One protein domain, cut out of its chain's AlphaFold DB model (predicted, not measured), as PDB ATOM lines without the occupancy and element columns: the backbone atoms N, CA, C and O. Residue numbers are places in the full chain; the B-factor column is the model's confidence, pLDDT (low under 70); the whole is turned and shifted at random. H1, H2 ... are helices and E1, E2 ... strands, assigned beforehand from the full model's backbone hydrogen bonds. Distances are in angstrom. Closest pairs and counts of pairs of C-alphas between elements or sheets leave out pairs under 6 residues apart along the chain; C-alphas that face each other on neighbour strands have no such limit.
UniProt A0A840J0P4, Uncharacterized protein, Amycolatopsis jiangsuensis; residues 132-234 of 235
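This is residues 132 to 234 of the 235 residues of an uncharacterized protein of Amycolatopsis jiangsuensis (UniProt A0A840J0P4). A four-stranded antiparallel sheet has two short helices, H1 and H2, over one face, while loop residues 153 to 155 and 183 to 188 run over the other face. H1 covers one edge of the sheet and H2 the other. The printed part has 103 residues, in the order H1, E1, E2, E3, E4, H2; the sheet runs E1, E2, E4, E3. The class is mixed, helices and strands, with 47 residues, under half, in named elements. The whole is compact, with a radius of gyration of the C-alphas of 12.5 A and spans of 36 by 28 by 22 A.

H1, residues 132 to 140, lies over edge strand E1, residues 161 to 167, at a height over the sheet of 8.8 A; their closest C-alphas, of Ala 134 and Ala 163, are 5.2 A apart. E1 forms a hairpin with E2, residues 170 to 177, where N 165 and O 172 are 2.8 A apart. E3, residues 193 to 198, forms a hairpin with E4, residues 204 to 211, with N 195 and O 207 2.8 A apart. E2 and E4 are antiparallel neighbours, with N 173 and O 208 2.8 A apart. H2, residues 224 to 232, lies over E4 and E3 on the same face as H1, making two layers, helices on one face of a sheet; its height is 8.3 A. H1 and H2 touch at a steep tilt of 41 degrees, opposite ways; the closest C-alphas, of Glu 140 and Tyr 227, are 5.8 A apart. In H1 and H2 every O i to N i+4 pair is within hydrogen-bond range. E1 and E3 are apart.

H1 begins at C-alpha 132 (12.682, 5.838, -105.813) and is 12.6 A long. E1 is 20.4 A, E2 23.3 A, E3 17.5 A and E4 23.1 A long. H2, 11.7 A, ends at C-alpha 232 (2.897, 8.192, -113.922).

The two C-alphas farthest apart, of Gly 201 and Gly 215, are 36.7 A apart. The printed part has no cut. The links H1 to E1, E2 to E3 and E4 to H2 are long. No printed residue is under 70 in pLDDT.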
ATOM      1  N   GLU A 132      12.839   5.842-104.360       95.69
ATOM      2  CA  GLU A 132      12.682   5.838-105.813       95.69
ATOM      3  C   GLU A 132      11.696   6.934-106.214       95.69
ATOM      4  O   GLU A 132      12.013   7.800-107.031       95.69
ATOM      5  N   LEU A 133      10.546   6.971-105.539       95.50
ATOM      6  CA  LEU A 133       9.520   7.984-105.747       95.50
ATOM      7  C   LEU A 133      10.002   9.389-105.360       95.50
ATOM      8  O   LEU A 133       9.737  10.349-106.079       95.50
ATOM      9  N   ALA A 134      10.773   9.516-104.277       96.00
ATOM     10  CA  ALA A 134      11.398  10.774-103.874       96.00
ATOM     11  C   ALA A 134      12.398  11.283-104.918       96.00
ATOM     12  O   ALA A 134      12.428  12.475-105.218       96.00
ATOM     13  N   THR A 135      13.215  10.391-105.483       96.88
ATOM     14  CA  THR A 135      14.183  10.753-106.527       96.88
ATOM     15  C   THR A 135      13.469  11.164-107.809       96.88
ATOM     16  O   THR A 135      13.841  12.163-108.419       96.88
ATOM     17  N   ALA A 136      12.420  10.434-108.194       96.75
ATOM     18  CA  ALA A 136      11.614  10.774-109.356       96.75
ATOM     19  C   ALA A 136      10.936  12.139-109.183       96.75
ATOM     20  O   ALA A 136      11.085  12.991-110.052       96.75
ATOM     21  N   LEU A 137      10.280  12.384-108.041       96.25
ATOM     22  CA  LEU A 137       9.635  13.664-107.746       96.25
ATOM     23  C   LEU A 137      10.645  14.822-107.722       96.25
ATOM     24  O   LEU A 137      10.383  15.868-108.304       96.25
ATOM     25  N   ALA A 138      11.822  14.630-107.120       96.25
ATOM     26  CA  ALA A 138      12.885  15.634-107.135       96.25
ATOM     27  C   ALA A 138      13.385  15.964-108.553       96.25
ATOM     28  O   ALA A 138      13.795  17.092-108.800       96.25
ATOM     29  N   GLY A 139      13.362  14.989-109.467       95.56
ATOM     30  CA  GLY A 139      13.751  15.180-110.864       95.56
ATOM     31  C   GLY A 139      12.715  15.928-111.705       95.56
ATOM     32  O   GLY A 139      13.091  16.568-112.681       95.56
ATOM     33  N   GLU A 140      11.434  15.864-111.334       95.44
ATOM     34  CA  GLU A 140      10.365  16.597-112.027       95.44
ATOM     35  C   GLU A 140      10.241  18.047-111.536       95.44
ATOM     36  O   GLU A 140       9.902  18.947-112.310       95.44
ATOM     37  N   LEU A 141      10.532  18.285-110.254       94.31
ATOM     38  CA  LEU A 141      10.376  19.594-109.632       94.31
ATOM     39  C   LEU A 141      11.504  20.570-110.003       94.31
ATOM     40  O   LEU A 141      12.684  20.209-109.994       94.31
ATOM     41  N   PRO A 142      11.175  21.845-110.256       88.62
ATOM     42  CA  PRO A 142      12.176  22.888-110.407       88.62
ATOM     43  C   PRO A 142      12.851  23.166-109.053       88.62
ATOM     44  O   PRO A 142      12.255  22.991-107.991       88.62
ATOM     45  N   GLY A 143      14.109  23.614-109.078       82.81
ATOM     46  CA  GLY A 143      14.805  24.080-107.867       82.81
ATOM     47  C   GLY A 143      15.849  23.136-107.260       82.81
ATOM     48  O   GLY A 143      16.189  23.294-106.093       82.81
ATOM     49  N   HIS A 144      16.405  22.193-108.029       82.25
ATOM     50  CA  HIS A 144      17.504  21.314-107.583       82.25
ATOM     51  C   HIS A 144      17.227  20.602-106.247       82.25
ATOM     52  O   HIS A 144      18.123  20.435-105.412       82.25
ATOM     53  N   LEU A 145      15.979  20.174-106.035       91.25
ATOM     54  CA  LEU A 145      15.636  19.352-104.885       91.25
ATOM     55  C   LEU A 145      16.426  18.043-104.949       91.25
ATOM     56  O   LEU A 145      16.708  17.499-106.016       91.25
ATOM     57  N   THR A 146      16.807  17.529-103.785       91.69
ATOM     58  CA  THR A 146      17.504  16.243-103.691       91.69
ATOM     59  C   THR A 146      16.691  15.307-102.828       91.69
ATOM     60  O   THR A 146      16.132  15.733-101.819       91.69
ATOM     61  N   ALA A 147      16.682  14.014-103.161       90.69
ATOM     62  CA  ALA A 147      15.929  13.005-102.416       90.69
ATOM     63  C   ALA A 147      16.227  13.010-100.902       90.69
ATOM     64  O   ALA A 147      15.371  12.637-100.114       90.69
ATOM     65  N   LYS A 148      17.402  13.490-100.468       90.56
ATOM     66  CA  LYS A 148      17.759  13.633 -99.045       90.56
ATOM     67  C   LYS A 148      16.845  14.580 -98.262       90.56
ATOM     68  O   LYS A 148      16.734  14.415 -97.055       90.56
ATOM     69  N   GLY A 149      16.241  15.563 -98.927       90.88
ATOM     70  CA  GLY A 149      15.265  16.475 -98.329       90.88
ATOM     71  C   GLY A 149      13.841  15.919 -98.306       90.88
ATOM     72  O   GLY A 149      12.926  16.628 -97.899       90.88
ATOM     73  N   ALA A 150      13.633  14.684 -98.773       93.88
ATOM     74  CA  ALA A 150      12.312  14.089 -98.816       93.88
ATOM     75  C   ALA A 150      11.831  13.693 -97.417       93.88
ATOM     76  O   ALA A 150      12.584  13.223 -96.564       93.88
ATOM     77  N   SER A 151      10.531  13.841 -97.227       92.50
ATOM     78  CA  SER A 151       9.773  13.451 -96.050       92.50
ATOM     79  C   SER A 151       8.703  12.428 -96.442       92.50
ATOM     80  O   SER A 151       8.391  12.283 -97.633       92.50
ATOM     81  N   PRO A 152       8.156  11.661 -95.485       88.94
ATOM     82  CA  PRO A 152       7.051  10.763 -95.784       88.94
ATOM     83  C   PRO A 152       5.854  11.549 -96.336       88.94
ATOM     84  O   PRO A 152       5.497  12.602 -95.811       88.94
ATOM     85  N   GLY A 153       5.253  11.060 -97.423       82.56
ATOM     86  CA  GLY A 153       4.182  11.783 -98.110       82.56
ATOM     87  C   GLY A 153       2.914  11.893 -97.257       82.56
ATOM     88  O   GLY A 153       2.377  10.877 -96.818       82.56
ATOM     89  N   SER A 154       2.388  13.111 -97.094       80.88
ATOM     90  CA  SER A 154       1.152  13.406 -96.341       80.88
ATOM     91  C   SER A 154      -0.115  12.750 -96.911       80.88
ATOM     92  O   SER A 154      -1.139  12.669 -96.237       80.88
ATOM     93  N   VAL A 155      -0.048  12.269 -98.151       85.38
ATOM     94  CA  VAL A 155      -1.156  11.660 -98.906       85.38
ATOM     95  C   VAL A 155      -1.167  10.136 -98.869       85.38
ATOM     96  O   VAL A 155      -2.056   9.507 -99.438       85.38
ATOM     97  N   CYS A 156      -0.167   9.532 -98.233       86.31
ATOM     98  CA  CYS A 156       0.010   8.091 -98.216       86.31
ATOM     99  C   CYS A 156      -0.883   7.434 -97.151       86.31
ATOM    100  O   CYS A 156      -0.881   7.842 -95.989       86.31
ATOM    101  N   THR A 157      -1.593   6.365 -97.524       86.62
ATOM    102  CA  THR A 157      -2.307   5.470 -96.593       86.62
ATOM    103  C   THR A 157      -1.739   4.051 -96.634       86.62
ATOM    104  O   THR A 157      -1.009   3.694 -97.556       86.62
ATOM    105  N   THR A 158      -2.088   3.208 -95.656       83.44
ATOM    106  CA  THR A 158      -1.598   1.821 -95.552       83.44
ATOM    107  C   THR A 158      -1.639   1.073 -96.889       83.44
ATOM    108  O   THR A 158      -2.665   1.048 -97.566       83.44
ATOM    109  N   GLY A 159      -0.513   0.457 -97.262       84.25
ATOM    110  CA  GLY A 159      -0.355  -0.274 -98.522       84.25
ATOM    111  C   GLY A 159       0.058   0.581 -99.726       84.25
ATOM    112  O   GLY A 159       0.397   0.011-100.762       84.25
ATOM    113  N   ALA A 160       0.077   1.911 -99.603       91.81
ATOM    114  CA  ALA A 160       0.656   2.807-100.598       91.81
ATOM    115  C   ALA A 160       2.135   3.100-100.298       91.81
ATOM    116  O   ALA A 160       2.611   2.963 -99.168       91.81
ATOM    117  N   ARG A 161       2.859   3.521-101.335       93.75
ATOM    118  CA  ARG A 161       4.227   4.049-101.235       93.75
ATOM    119  C   ARG A 161       4.167   5.556-101.404       93.75
ATOM    120  O   ARG A 161       3.397   6.019-102.240       93.75
ATOM    121  N   GLY A 162       4.939   6.321-100.635       94.38
ATOM    122  CA  GLY A 162       4.833   7.779-100.660       94.38
ATOM    123  C   GLY A 162       6.142   8.516-100.415       94.38
ATOM    124  O   GLY A 162       7.046   8.023 -99.740       94.38
ATOM    125  N   ALA A 163       6.212   9.728-100.949       95.88
ATOM    126  CA  ALA A 163       7.295  10.677-100.737       95.88
ATOM    127  C   ALA A 163       6.749  12.104-100.838       95.88
ATOM    128  O   ALA A 163       5.724  12.340-101.471       95.88
ATOM    129  N   GLY A 164       7.424  13.072-100.236       95.62
ATOM    130  CA  GLY A 164       7.087  14.478-100.407       95.62
ATOM    131  C   GLY A 164       8.239  15.394-100.042       95.62
ATOM    132  O   GLY A 164       9.170  14.986 -99.352       95.62
ATOM    133  N   PHE A 165       8.167  16.635-100.494       96.19
ATOM    134  CA  PHE A 165       9.147  17.669-100.212       96.19
ATOM    135  C   PHE A 165       8.475  18.840 -99.499       96.19
ATOM    136  O   PHE A 165       7.475  19.358-100.008       96.19
ATOM    137  N   PRO A 166       9.011  19.277 -98.346       95.00
ATOM    138  CA  PRO A 166       8.688  20.591 -97.823       95.00
ATOM    139  C   PRO A 166       9.289  21.654 -98.753       95.00
ATOM    140  O   PRO A 166      10.423  21.525 -99.217       95.00
ATOM    141  N   LEU A 167       8.512  22.692 -99.025       93.81
ATOM    142  CA  LEU A 167       8.865  23.839 -99.852       93.81
ATOM    143  C   LEU A 167       8.763  25.109 -98.997       93.81
ATOM    144  O   LEU A 167       8.199  25.090 -97.904       93.81
ATOM    145  N   ALA A 168       9.324  26.221 -99.471       91.75
ATOM    146  CA  ALA A 168       9.264  27.484 -98.729       91.75
ATOM    147  C   ALA A 168       7.827  28.028 -98.609       91.75
ATOM    148  O   ALA A 168       7.483  28.670 -97.623       91.75
ATOM    149  N   ASP A 169       7.001  27.741 -99.610       92.00
ATOM    150  CA  ASP A 169       5.622  28.186 -99.807       92.00
ATOM    151  C   ASP A 169       4.587  27.075 -99.553       92.00
ATOM    152  O   ASP A 169       3.395  27.254 -99.805       92.00
ATOM    153  N   GLY A 170       5.011  25.923 -99.021       94.94
ATOM    154  CA  GLY A 170       4.111  24.820 -98.702       94.94
ATOM    155  C   GLY A 170       4.774  23.457 -98.755       94.94
ATOM    156  O   GLY A 170       5.888  23.264 -98.274       94.94
ATOM    157  N   ALA A 171       4.081  22.477 -99.315       95.69
ATOM    158  CA  ALA A 171       4.623  21.141 -99.507       95.69
ATOM    159  C   ALA A 171       4.019  20.485-100.741       95.69
ATOM    160  O   ALA A 171       2.859  20.713-101.073       95.69
ATOM    161  N   ILE A 172       4.786  19.602-101.375       96.38
ATOM    162  CA  ILE A 172       4.278  18.726-102.428       96.38
ATOM    163  C   ILE A 172       4.552  17.272-102.063       96.38
ATOM    164  O   ILE A 172       5.653  16.917-101.647       96.38
ATOM    165  N   SER A 173       3.547  16.415-102.186       96.56
ATOM    166  CA  SER A 173       3.627  15.004-101.835       96.56
ATOM    167  C   SER A 173       2.975  14.129-102.894       96.56
ATOM    168  O   SER A 173       2.023  14.511-103.566       96.56
ATOM    169  N   VAL A 174       3.518  12.930-103.058       96.69
ATOM    170  CA  VAL A 174       3.059  11.930-104.012       96.69
ATOM    171  C   VAL A 174       2.882  10.592-103.306       96.69
ATOM    172  O   VAL A 174       3.672  10.222-102.431       96.69
ATOM    173  N   ALA A 175       1.845   9.855-103.691       96.38
ATOM    174  CA  ALA A 175       1.636   8.473-103.294       96.38
ATOM    175  C   ALA A 175       1.262   7.602-104.495       96.38
ATOM    176  O   ALA A 175       0.507   8.022-105.369       96.38
ATOM    177  N   VAL A 176       1.769   6.372-104.510       96.12
ATOM    178  CA  VAL A 176       1.435   5.344-105.497       96.12
ATOM    179  C   VAL A 176       0.683   4.222-104.795       96.12
ATOM    180  O   VAL A 176       1.209   3.555-103.898       96.12
ATOM    181  N   PHE A 177      -0.560   4.026-105.217       95.12
ATOM    182  CA  PHE A 177      -1.477   3.013-104.722       95.12
ATOM    183  C   PHE A 177      -1.446   1.800-105.658       95.12
ATOM    184  O   PHE A 177      -1.564   1.980-106.872       95.12
ATOM    185  N   PRO A 178      -1.305   0.569-105.134       94.50
ATOM    186  CA  PRO A 178      -1.241  -0.629-105.966       94.50
ATOM    187  C   PRO A 178      -2.488  -0.826-106.839       94.50
ATOM    188  O   PRO A 178      -3.601  -0.466-106.449       94.50
ATOM    189  N   ALA A 179      -2.305  -1.467-107.995       95.06
ATOM    190  CA  ALA A 179      -3.394  -1.797-108.909       95.06
ATOM    191  C   ALA A 179      -4.493  -2.626-108.220       95.06
ATOM    192  O   ALA A 179      -4.217  -3.533-107.429       95.06
ATOM    193  N   GLY A 180      -5.756  -2.306-108.514       90.62
ATOM    194  CA  GLY A 180      -6.917  -3.005-107.952       90.62
ATOM    195  C   GLY A 180      -7.142  -2.789-106.449       90.62
ATOM    196  O   GLY A 180      -7.986  -3.468-105.861       90.62
ATOM    197  N   LYS A 181      -6.409  -1.871-105.804       90.19
ATOM    198  CA  LYS A 181      -6.655  -1.459-104.416       90.19
ATOM    199  C   LYS A 181      -7.423  -0.136-104.370       90.19
ATOM    200  O   LYS A 181      -7.219   0.718-105.232       90.19
ATOM    201  N   PRO A 182      -8.311   0.055-103.378       88.50
ATOM    202  CA  PRO A 182      -9.023   1.313-103.224       88.50
ATOM    203  C   PRO A 182      -8.044   2.449-102.916       88.50
ATOM    204  O   PRO A 182      -7.159   2.319-102.070       88.50
ATOM    205  N   VAL A 183      -8.236   3.576-103.595       92.31
ATOM    206  CA  VAL A 183      -7.437   4.791-103.412       92.31
ATOM    207  C   VAL A 183      -8.139   5.680-102.395       92.31
ATOM    208  O   VAL A 183      -9.073   6.413-102.730       92.31
ATOM    209  N   ALA A 184      -7.691   5.607-101.146       89.00
ATOM    210  CA  ALA A 184      -8.133   6.487-100.074       89.00
ATOM    211  C   ALA A 184      -7.062   7.555 -99.845       89.00
ATOM    212  O   ALA A 184      -5.933   7.234 -99.494       89.00
ATOM    213  N   VAL A 185      -7.408   8.822-100.058       88.94
ATOM    214  CA  VAL A 185      -6.515   9.958 -99.794       88.94
ATOM    215  C   VAL A 185      -7.127  10.747 -98.640       88.94
ATOM    216  O   VAL A 185      -8.333  11.007 -98.695       88.94
ATOM    217  N   PRO A 186      -6.355  11.119 -97.603       87.94
ATOM    218  CA  PRO A 186      -6.855  11.959 -96.520       87.94
ATOM    219  C   PRO A 186      -7.444  13.273 -97.044       87.94
ATOM    220  O   PRO A 186      -7.034  13.767 -98.100       87.94
ATOM    221  N   ALA A 187      -8.381  13.856 -96.294       89.50
ATOM    222  CA  ALA A 187      -8.899  15.184 -96.606       89.50
ATOM    223  C   ALA A 187      -7.745  16.198 -96.647       89.50
ATOM    224  O   ALA A 187      -6.909  16.228 -95.743       89.50
ATOM    225  N   GLN A 188      -7.691  16.992 -97.714       91.06
ATOM    226  CA  GLN A 188      -6.656  18.003 -97.905       91.06
ATOM    227  C   GLN A 188      -7.126  19.355 -97.354       91.06
ATOM    228  O   GLN A 188      -8.330  19.627 -97.366       91.06
ATOM    229  N   PRO A 189      -6.208  20.201 -96.856       90.12
ATOM    230  CA  PRO A 189      -6.562  21.536 -96.390       90.12
ATOM    231  C   PRO A 189      -7.096  22.409 -97.536       90.12
ATOM    232  O   PRO A 189      -6.871  22.135 -98.718       90.12
ATOM    233  N   ALA A 190      -7.801  23.485 -97.182       89.62
ATOM    234  CA  ALA A 190      -8.295  24.449 -98.159       89.62
ATOM    235  C   ALA A 190      -7.135  25.056 -98.970       89.62
ATOM    236  O   ALA A 190      -6.083  25.372 -98.420       89.62
ATOM    237  N   GLY A 191      -7.338  25.211-100.280       90.88
ATOM    238  CA  GLY A 191      -6.312  25.710-101.201       90.88
ATOM    239  C   GLY A 191      -5.329  24.648-101.702       90.88
ATOM    240  O   GLY A 191      -4.534  24.951-102.584       90.88
ATOM    241  N   ALA A 192      -5.395  23.405-101.206       94.12
ATOM    242  CA  ALA A 192      -4.609  22.310-101.764       94.12
ATOM    243  C   ALA A 192      -5.071  21.943-103.182       94.12
ATOM    244  O   ALA A 192      -6.267  21.863-103.470       94.12
ATOM    245  N   ALA A 193      -4.108  21.649-104.049       95.12
ATOM    246  CA  ALA A 193      -4.340  21.129-105.385       95.12
ATOM    247  C   ALA A 193      -3.970  19.643-105.414       95.12
ATOM    248  O   ALA A 193      -2.917  19.248-104.921       95.12
ATOM    249  N   SER A 194      -4.839  18.802-105.973       94.94
ATOM    250  CA  SER A 194      -4.618  17.356-106.032       94.94
ATOM    251  C   SER A 194      -4.926  16.816-107.413       94.94
ATOM    252  O   SER A 194      -5.873  17.253-108.064       94.94
ATOM    253  N   LEU A 195      -4.133  15.843-107.840       96.31
ATOM    254  CA  LEU A 195      -4.260  15.219-109.139       96.31
ATOM    255  C   LEU A 195      -4.063  13.715-109.024       96.31
ATOM    256  O   LEU A 195      -3.272  13.228-108.215       96.31
ATOM    257  N   ARG A 196      -4.793  12.972-109.855       96.44
ATOM    258  CA  ARG A 196      -4.674  11.520-109.957       96.44
ATOM    259  C   ARG A 196      -4.313  11.123-111.376       96.44
ATOM    260  O   ARG A 196      -4.834  11.700-112.333       96.44
ATOM    261  N   ARG A 197      -3.456  10.114-111.494       97.62
ATOM    262  CA  ARG A 197      -3.074   9.482-112.757       97.62
ATOM    263  C   ARG A 197      -3.026   7.976-112.603       97.62
ATOM    264  O   ARG A 197      -2.630   7.464-111.561       97.62
ATOM    265  N   THR A 198      -3.438   7.277-113.650       97.44
ATOM    266  CA  THR A 198      -3.252   5.828-113.734       97.44
ATOM    267  C   THR A 198      -1.916   5.577-114.405       97.44
ATOM    268  O   THR A 198      -1.620   6.198-115.424       97.44
ATOM    269  N   THR A 199      -1.108   4.703-113.823       97.38
ATOM    270  CA  THR A 199       0.187   4.339-114.387       97.38
ATOM    271  C   THR A 199       0.043   3.186-115.393       97.38
ATOM    272  O   THR A 199      -0.971   2.477-115.357       97.38
ATOM    273  N   PRO A 200       1.018   2.943-116.289       96.50
ATOM    274  CA  PRO A 200       0.987   1.805-117.213       96.50
ATOM    275  C   PRO A 200       0.825   0.445-116.518       96.50
ATOM    276  O   PRO A 200       0.207  -0.460-117.072       96.50
ATOM    277  N   GLY A 201       1.331   0.308-115.286       94.44
ATOM    278  CA  GLY A 201       1.163  -0.889-114.456       94.44
ATOM    279  C   GLY A 201      -0.220  -1.036-113.807       94.44
ATOM    280  O   GLY A 201      -0.442  -1.980-113.048       94.44
ATOM    281  N   GLY A 202      -1.148  -0.105-114.056       95.62
ATOM    282  CA  GLY A 202      -2.487  -0.083-113.465       95.62
ATOM    283  C   GLY A 202      -2.532   0.430-112.021       95.62
ATOM    284  O   GLY A 202      -3.588   0.380-111.389       95.62
ATOM    285  N   ALA A 203      -1.408   0.912-111.481       96.56
ATOM    286  CA  ALA A 203      -1.378   1.595-110.195       96.56
ATOM    287  C   ALA A 203      -2.024   2.983-110.318       96.56
ATOM    288  O   ALA A 203      -2.136   3.548-111.406       96.56
ATOM    289  N   THR A 204      -2.459   3.551-109.194       97.50
ATOM    290  CA  THR A 204      -2.927   4.943-109.160       97.50
ATOM    291  C   THR A 204      -1.895   5.812-108.466       97.50
ATOM    292  O   THR A 204      -1.603   5.616-107.288       97.50
ATOM    293  N   LEU A 205      -1.370   6.795-109.184       97.06
ATOM    294  CA  LEU A 205      -0.541   7.855-108.642       97.06
ATOM    295  C   LEU A 205      -1.429   9.022-108.211       97.06
ATOM    296  O   LEU A 205      -2.300   9.467-108.958       97.06
ATOM    297  N   VAL A 206      -1.198   9.526-107.006       97.06
ATOM    298  CA  VAL A 206      -1.834  10.726-106.468       97.06
ATOM    299  C   VAL A 206      -0.741  11.729-106.142       97.06
ATOM    300  O   VAL A 206       0.124  11.434-105.322       97.06
ATOM    301  N   LEU A 207      -0.793  12.901-106.764       97.06
ATOM    302  CA  LEU A 207       0.086  14.035-106.491       97.06
ATOM    303  C   LEU A 207      -0.733  15.130-105.813       97.06
ATOM    304  O   LEU A 207      -1.829  15.451-106.270       97.06
ATOM    305  N   VAL A 208      -0.224  15.700-104.729       96.75
ATOM    306  CA  VAL A 208      -0.889  16.779-104.000       96.75
ATOM    307  C   VAL A 208       0.108  17.864-103.665       96.75
ATOM    308  O   VAL A 208       1.202  17.591-103.182       96.75
ATOM    309  N   SER A 209      -0.307  19.101-103.889       96.81
ATOM    310  CA  SER A 209       0.378  20.293-103.436       96.81
ATOM    311  C   SER A 209      -0.477  21.008-102.401       96.81
ATOM    312  O   SER A 209      -1.673  21.221-102.605       96.81
ATOM    313  N   VAL A 210       0.131  21.346-101.274       95.88
ATOM    314  CA  VAL A 210      -0.510  21.966-100.118       95.88
ATOM    315  C   VAL A 210       0.142  23.327 -99.886       95.88
ATOM    316  O   VAL A 210       1.368  23.374 -99.765       95.88
ATOM    317  N   PRO A 211      -0.631  24.424 -99.804       96.38
ATOM    318  CA  PRO A 211      -0.075  25.734 -99.493       96.38
ATOM    319  C   PRO A 211       0.427  25.784 -98.044       96.38
ATOM    320  O   PRO A 211      -0.152  25.166 -97.148       96.38
ATOM    321  N   GLY A 212       1.504  26.531 -97.806       93.12
ATOM    322  CA  GLY A 212       2.066  26.735 -96.466       93.12
ATOM    323  C   GLY A 212       1.185  27.617 -95.582       93.12
ATOM    324  O   GLY A 212       1.165  27.446 -94.363       93.12
ATOM    325  N   THR A 213       0.406  28.504 -96.204       92.00
ATOM    326  CA  THR A 213      -0.508  29.430 -95.530       92.00
ATOM    327  C   THR A 213      -1.902  29.314 -96.131       92.00
ATOM    328  O   THR A 213      -2.073  29.157 -97.338       92.00
ATOM    329  N   THR A 214      -2.936  29.410 -95.297       88.44
ATOM    330  CA  THR A 214      -4.319  29.422 -95.794       88.44
ATOM    331  C   THR A 214      -4.584  30.690 -96.604       88.44
ATOM    332  O   THR A 214      -4.345  31.788 -96.113       88.44
ATOM    333  N   GLY A 215      -5.121  30.534 -97.815       84.12
ATOM    334  CA  GLY A 215      -5.428  31.643 -98.727       84.12
ATOM    335  C   GLY A 215      -4.370  31.874 -99.808       84.12
ATOM    336  O   GLY A 215      -4.687  32.496-100.820       84.12
ATOM    337  N   ASP A 216      -3.172  31.308 -99.644       89.31
ATOM    338  CA  ASP A 216      -2.135  31.320-100.673       89.31
ATOM    339  C   ASP A 216      -2.349  30.189-101.692       89.31
ATOM    340  O   ASP A 216      -2.932  29.146-101.365       89.31
ATOM    341  N   PRO A 217      -1.894  30.364-102.946       90.62
ATOM    342  CA  PRO A 217      -1.936  29.295-103.931       90.62
ATOM    343  C   PRO A 217      -0.999  28.149-103.532       90.62
ATOM    344  O   PRO A 217       0.102  28.370-103.032       90.62
ATOM    345  N   ALA A 218      -1.416  26.913-103.807       94.62
ATOM    346  CA  ALA A 218      -0.545  25.759-103.635       94.62
ATOM    347  C   ALA A 218       0.686  25.856-104.563       94.62
ATOM    348  O   ALA A 218       0.535  26.220-105.740       94.62
ATOM    349  N   PRO A 219       1.888  25.481-104.087       95.06
ATOM    350  CA  PRO A 219       3.089  25.490-104.910       95.06
ATOM    351  C   PRO A 219       2.894  24.659-106.177       95.06
ATOM    352  O   PRO A 219       2.341  23.558-106.143       95.06
ATOM    353  N   TYR A 220       3.353  25.178-107.311       95.25
ATOM    354  CA  TYR A 220       3.279  24.492-108.602       95.25
ATOM    355  C   TYR A 220       1.876  24.070-109.067       95.25
ATOM    356  O   TYR A 220       1.764  23.184-109.914       95.25
ATOM    357  N   ALA A 221       0.799  24.688-108.566       93.88
ATOM    358  CA  ALA A 221      -0.570  24.313-108.932       93.88
ATOM    359  C   ALA A 221      -0.808  24.260-110.458       93.88
ATOM    360  O   ALA A 221      -1.528  23.385-110.928       93.88
ATOM    361  N   GLY A 222      -0.169  25.150-111.229       94.50
ATOM    362  CA  GLY A 222      -0.269  25.183-112.696       94.50
ATOM    363  C   GLY A 222       0.555  24.123-113.441       94.50
ATOM    364  O   GLY A 222       0.323  23.907-114.625       94.50
ATOM    365  N   ASP A 223       1.497  23.454-112.772       96.25
ATOM    366  CA  ASP A 223       2.404  22.460-113.363       96.25
ATOM    367  C   ASP A 223       2.084  21.015-112.933       96.25
ATOM    368  O   ASP A 223       2.725  20.072-113.407       96.25
ATOM    369  N   LEU A 224       1.102  20.808-112.043       95.94
ATOM    370  CA  LEU A 224       0.822  19.489-111.463       95.94
ATOM    371  C   LEU A 224       0.489  18.421-112.507       95.94
ATOM    372  O   LEU A 224       0.918  17.281-112.336       95.94
ATOM    373  N   ASP A 225      -0.227  18.769-113.580       97.56
ATOM    374  CA  ASP A 225      -0.521  17.835-114.673       97.56
ATOM    375  C   ASP A 225       0.756  17.298-115.318       97.56
ATOM    376  O   ASP A 225       0.934  16.084-115.414       97.56
ATOM    377  N   ARG A 226       1.696  18.190-115.648       97.44
ATOM    378  CA  ARG A 226       2.979  17.822-116.251       97.44
ATOM    379  C   ARG A 226       3.791  16.904-115.339       97.44
ATOM    380  O   ARG A 226       4.322  15.899-115.808       97.44
ATOM    381  N   TYR A 227       3.886  17.225-114.049       97.12
ATOM    382  CA  TYR A 227       4.625  16.389-113.098       97.12
ATOM    383  C   TYR A 227       3.954  15.037-112.883       97.12
ATOM    384  O   TYR A 227       4.634  14.014-112.830       97.12
ATOM    385  N   ALA A 228       2.626  15.009-112.768       97.25
ATOM    386  CA  ALA A 228       1.903  13.763-112.580       97.25
ATOM    387  C   ALA A 228       2.021  12.850-113.804       97.25
ATOM    388  O   ALA A 228       2.164  11.646-113.619       97.25
ATOM    389  N   ASP A 229       2.021  13.396-115.023       97.62
ATOM    390  CA  ASP A 229       2.235  12.624-116.251       97.62
ATOM    391  C   ASP A 229       3.661  12.054-116.320       97.62
ATOM    392  O   ASP A 229       3.840  10.859-116.570       97.62
ATOM    393  N   GLY A 230       4.674  12.877-116.021       97.19
ATOM    394  CA  GLY A 230       6.076  12.448-115.980       97.19
ATOM    395  C   GLY A 230       6.334  11.353-114.941       97.19
ATOM    396  O   GLY A 230       7.038  10.377-115.216       97.19
ATOM    397  N   LEU A 231       5.712  11.466-113.763       97.19
ATOM    398  CA  LEU A 231       5.785  10.437-112.729       97.19
ATOM    399  C   LEU A 231       4.989   9.188-113.117       97.19
ATOM    400  O   LEU A 231       5.510   8.082-113.005       97.19
ATOM    401  N   ALA A 232       3.752   9.330-113.595       97.25
ATOM    402  CA  ALA A 232       2.897   8.192-113.922       97.25
ATOM    403  C   ALA A 232       3.487   7.318-115.030       97.25
ATOM    404  O   ALA A 232       3.313   6.108-114.985       97.25
ATOM    405  N   ALA A 233       4.227   7.895-115.979       96.94
ATOM    406  CA  ALA A 233       4.924   7.133-117.012       96.94
ATOM    407  C   ALA A 233       6.048   6.223-116.469       96.94
ATOM    408  O   ALA A 233       6.470   5.304-117.169       96.94
ATOM    409  N   ARG A 234       6.553   6.480-115.252       95.06
ATOM    410  CA  ARG A 234       7.645   5.715-114.621       95.06
ATOM    411  C   ARG A 234       7.174   4.644-113.635       95.06
ATOM    412  O   ARG A 234       7.942   3.721-113.373       95.06
TER     413      ARG A 234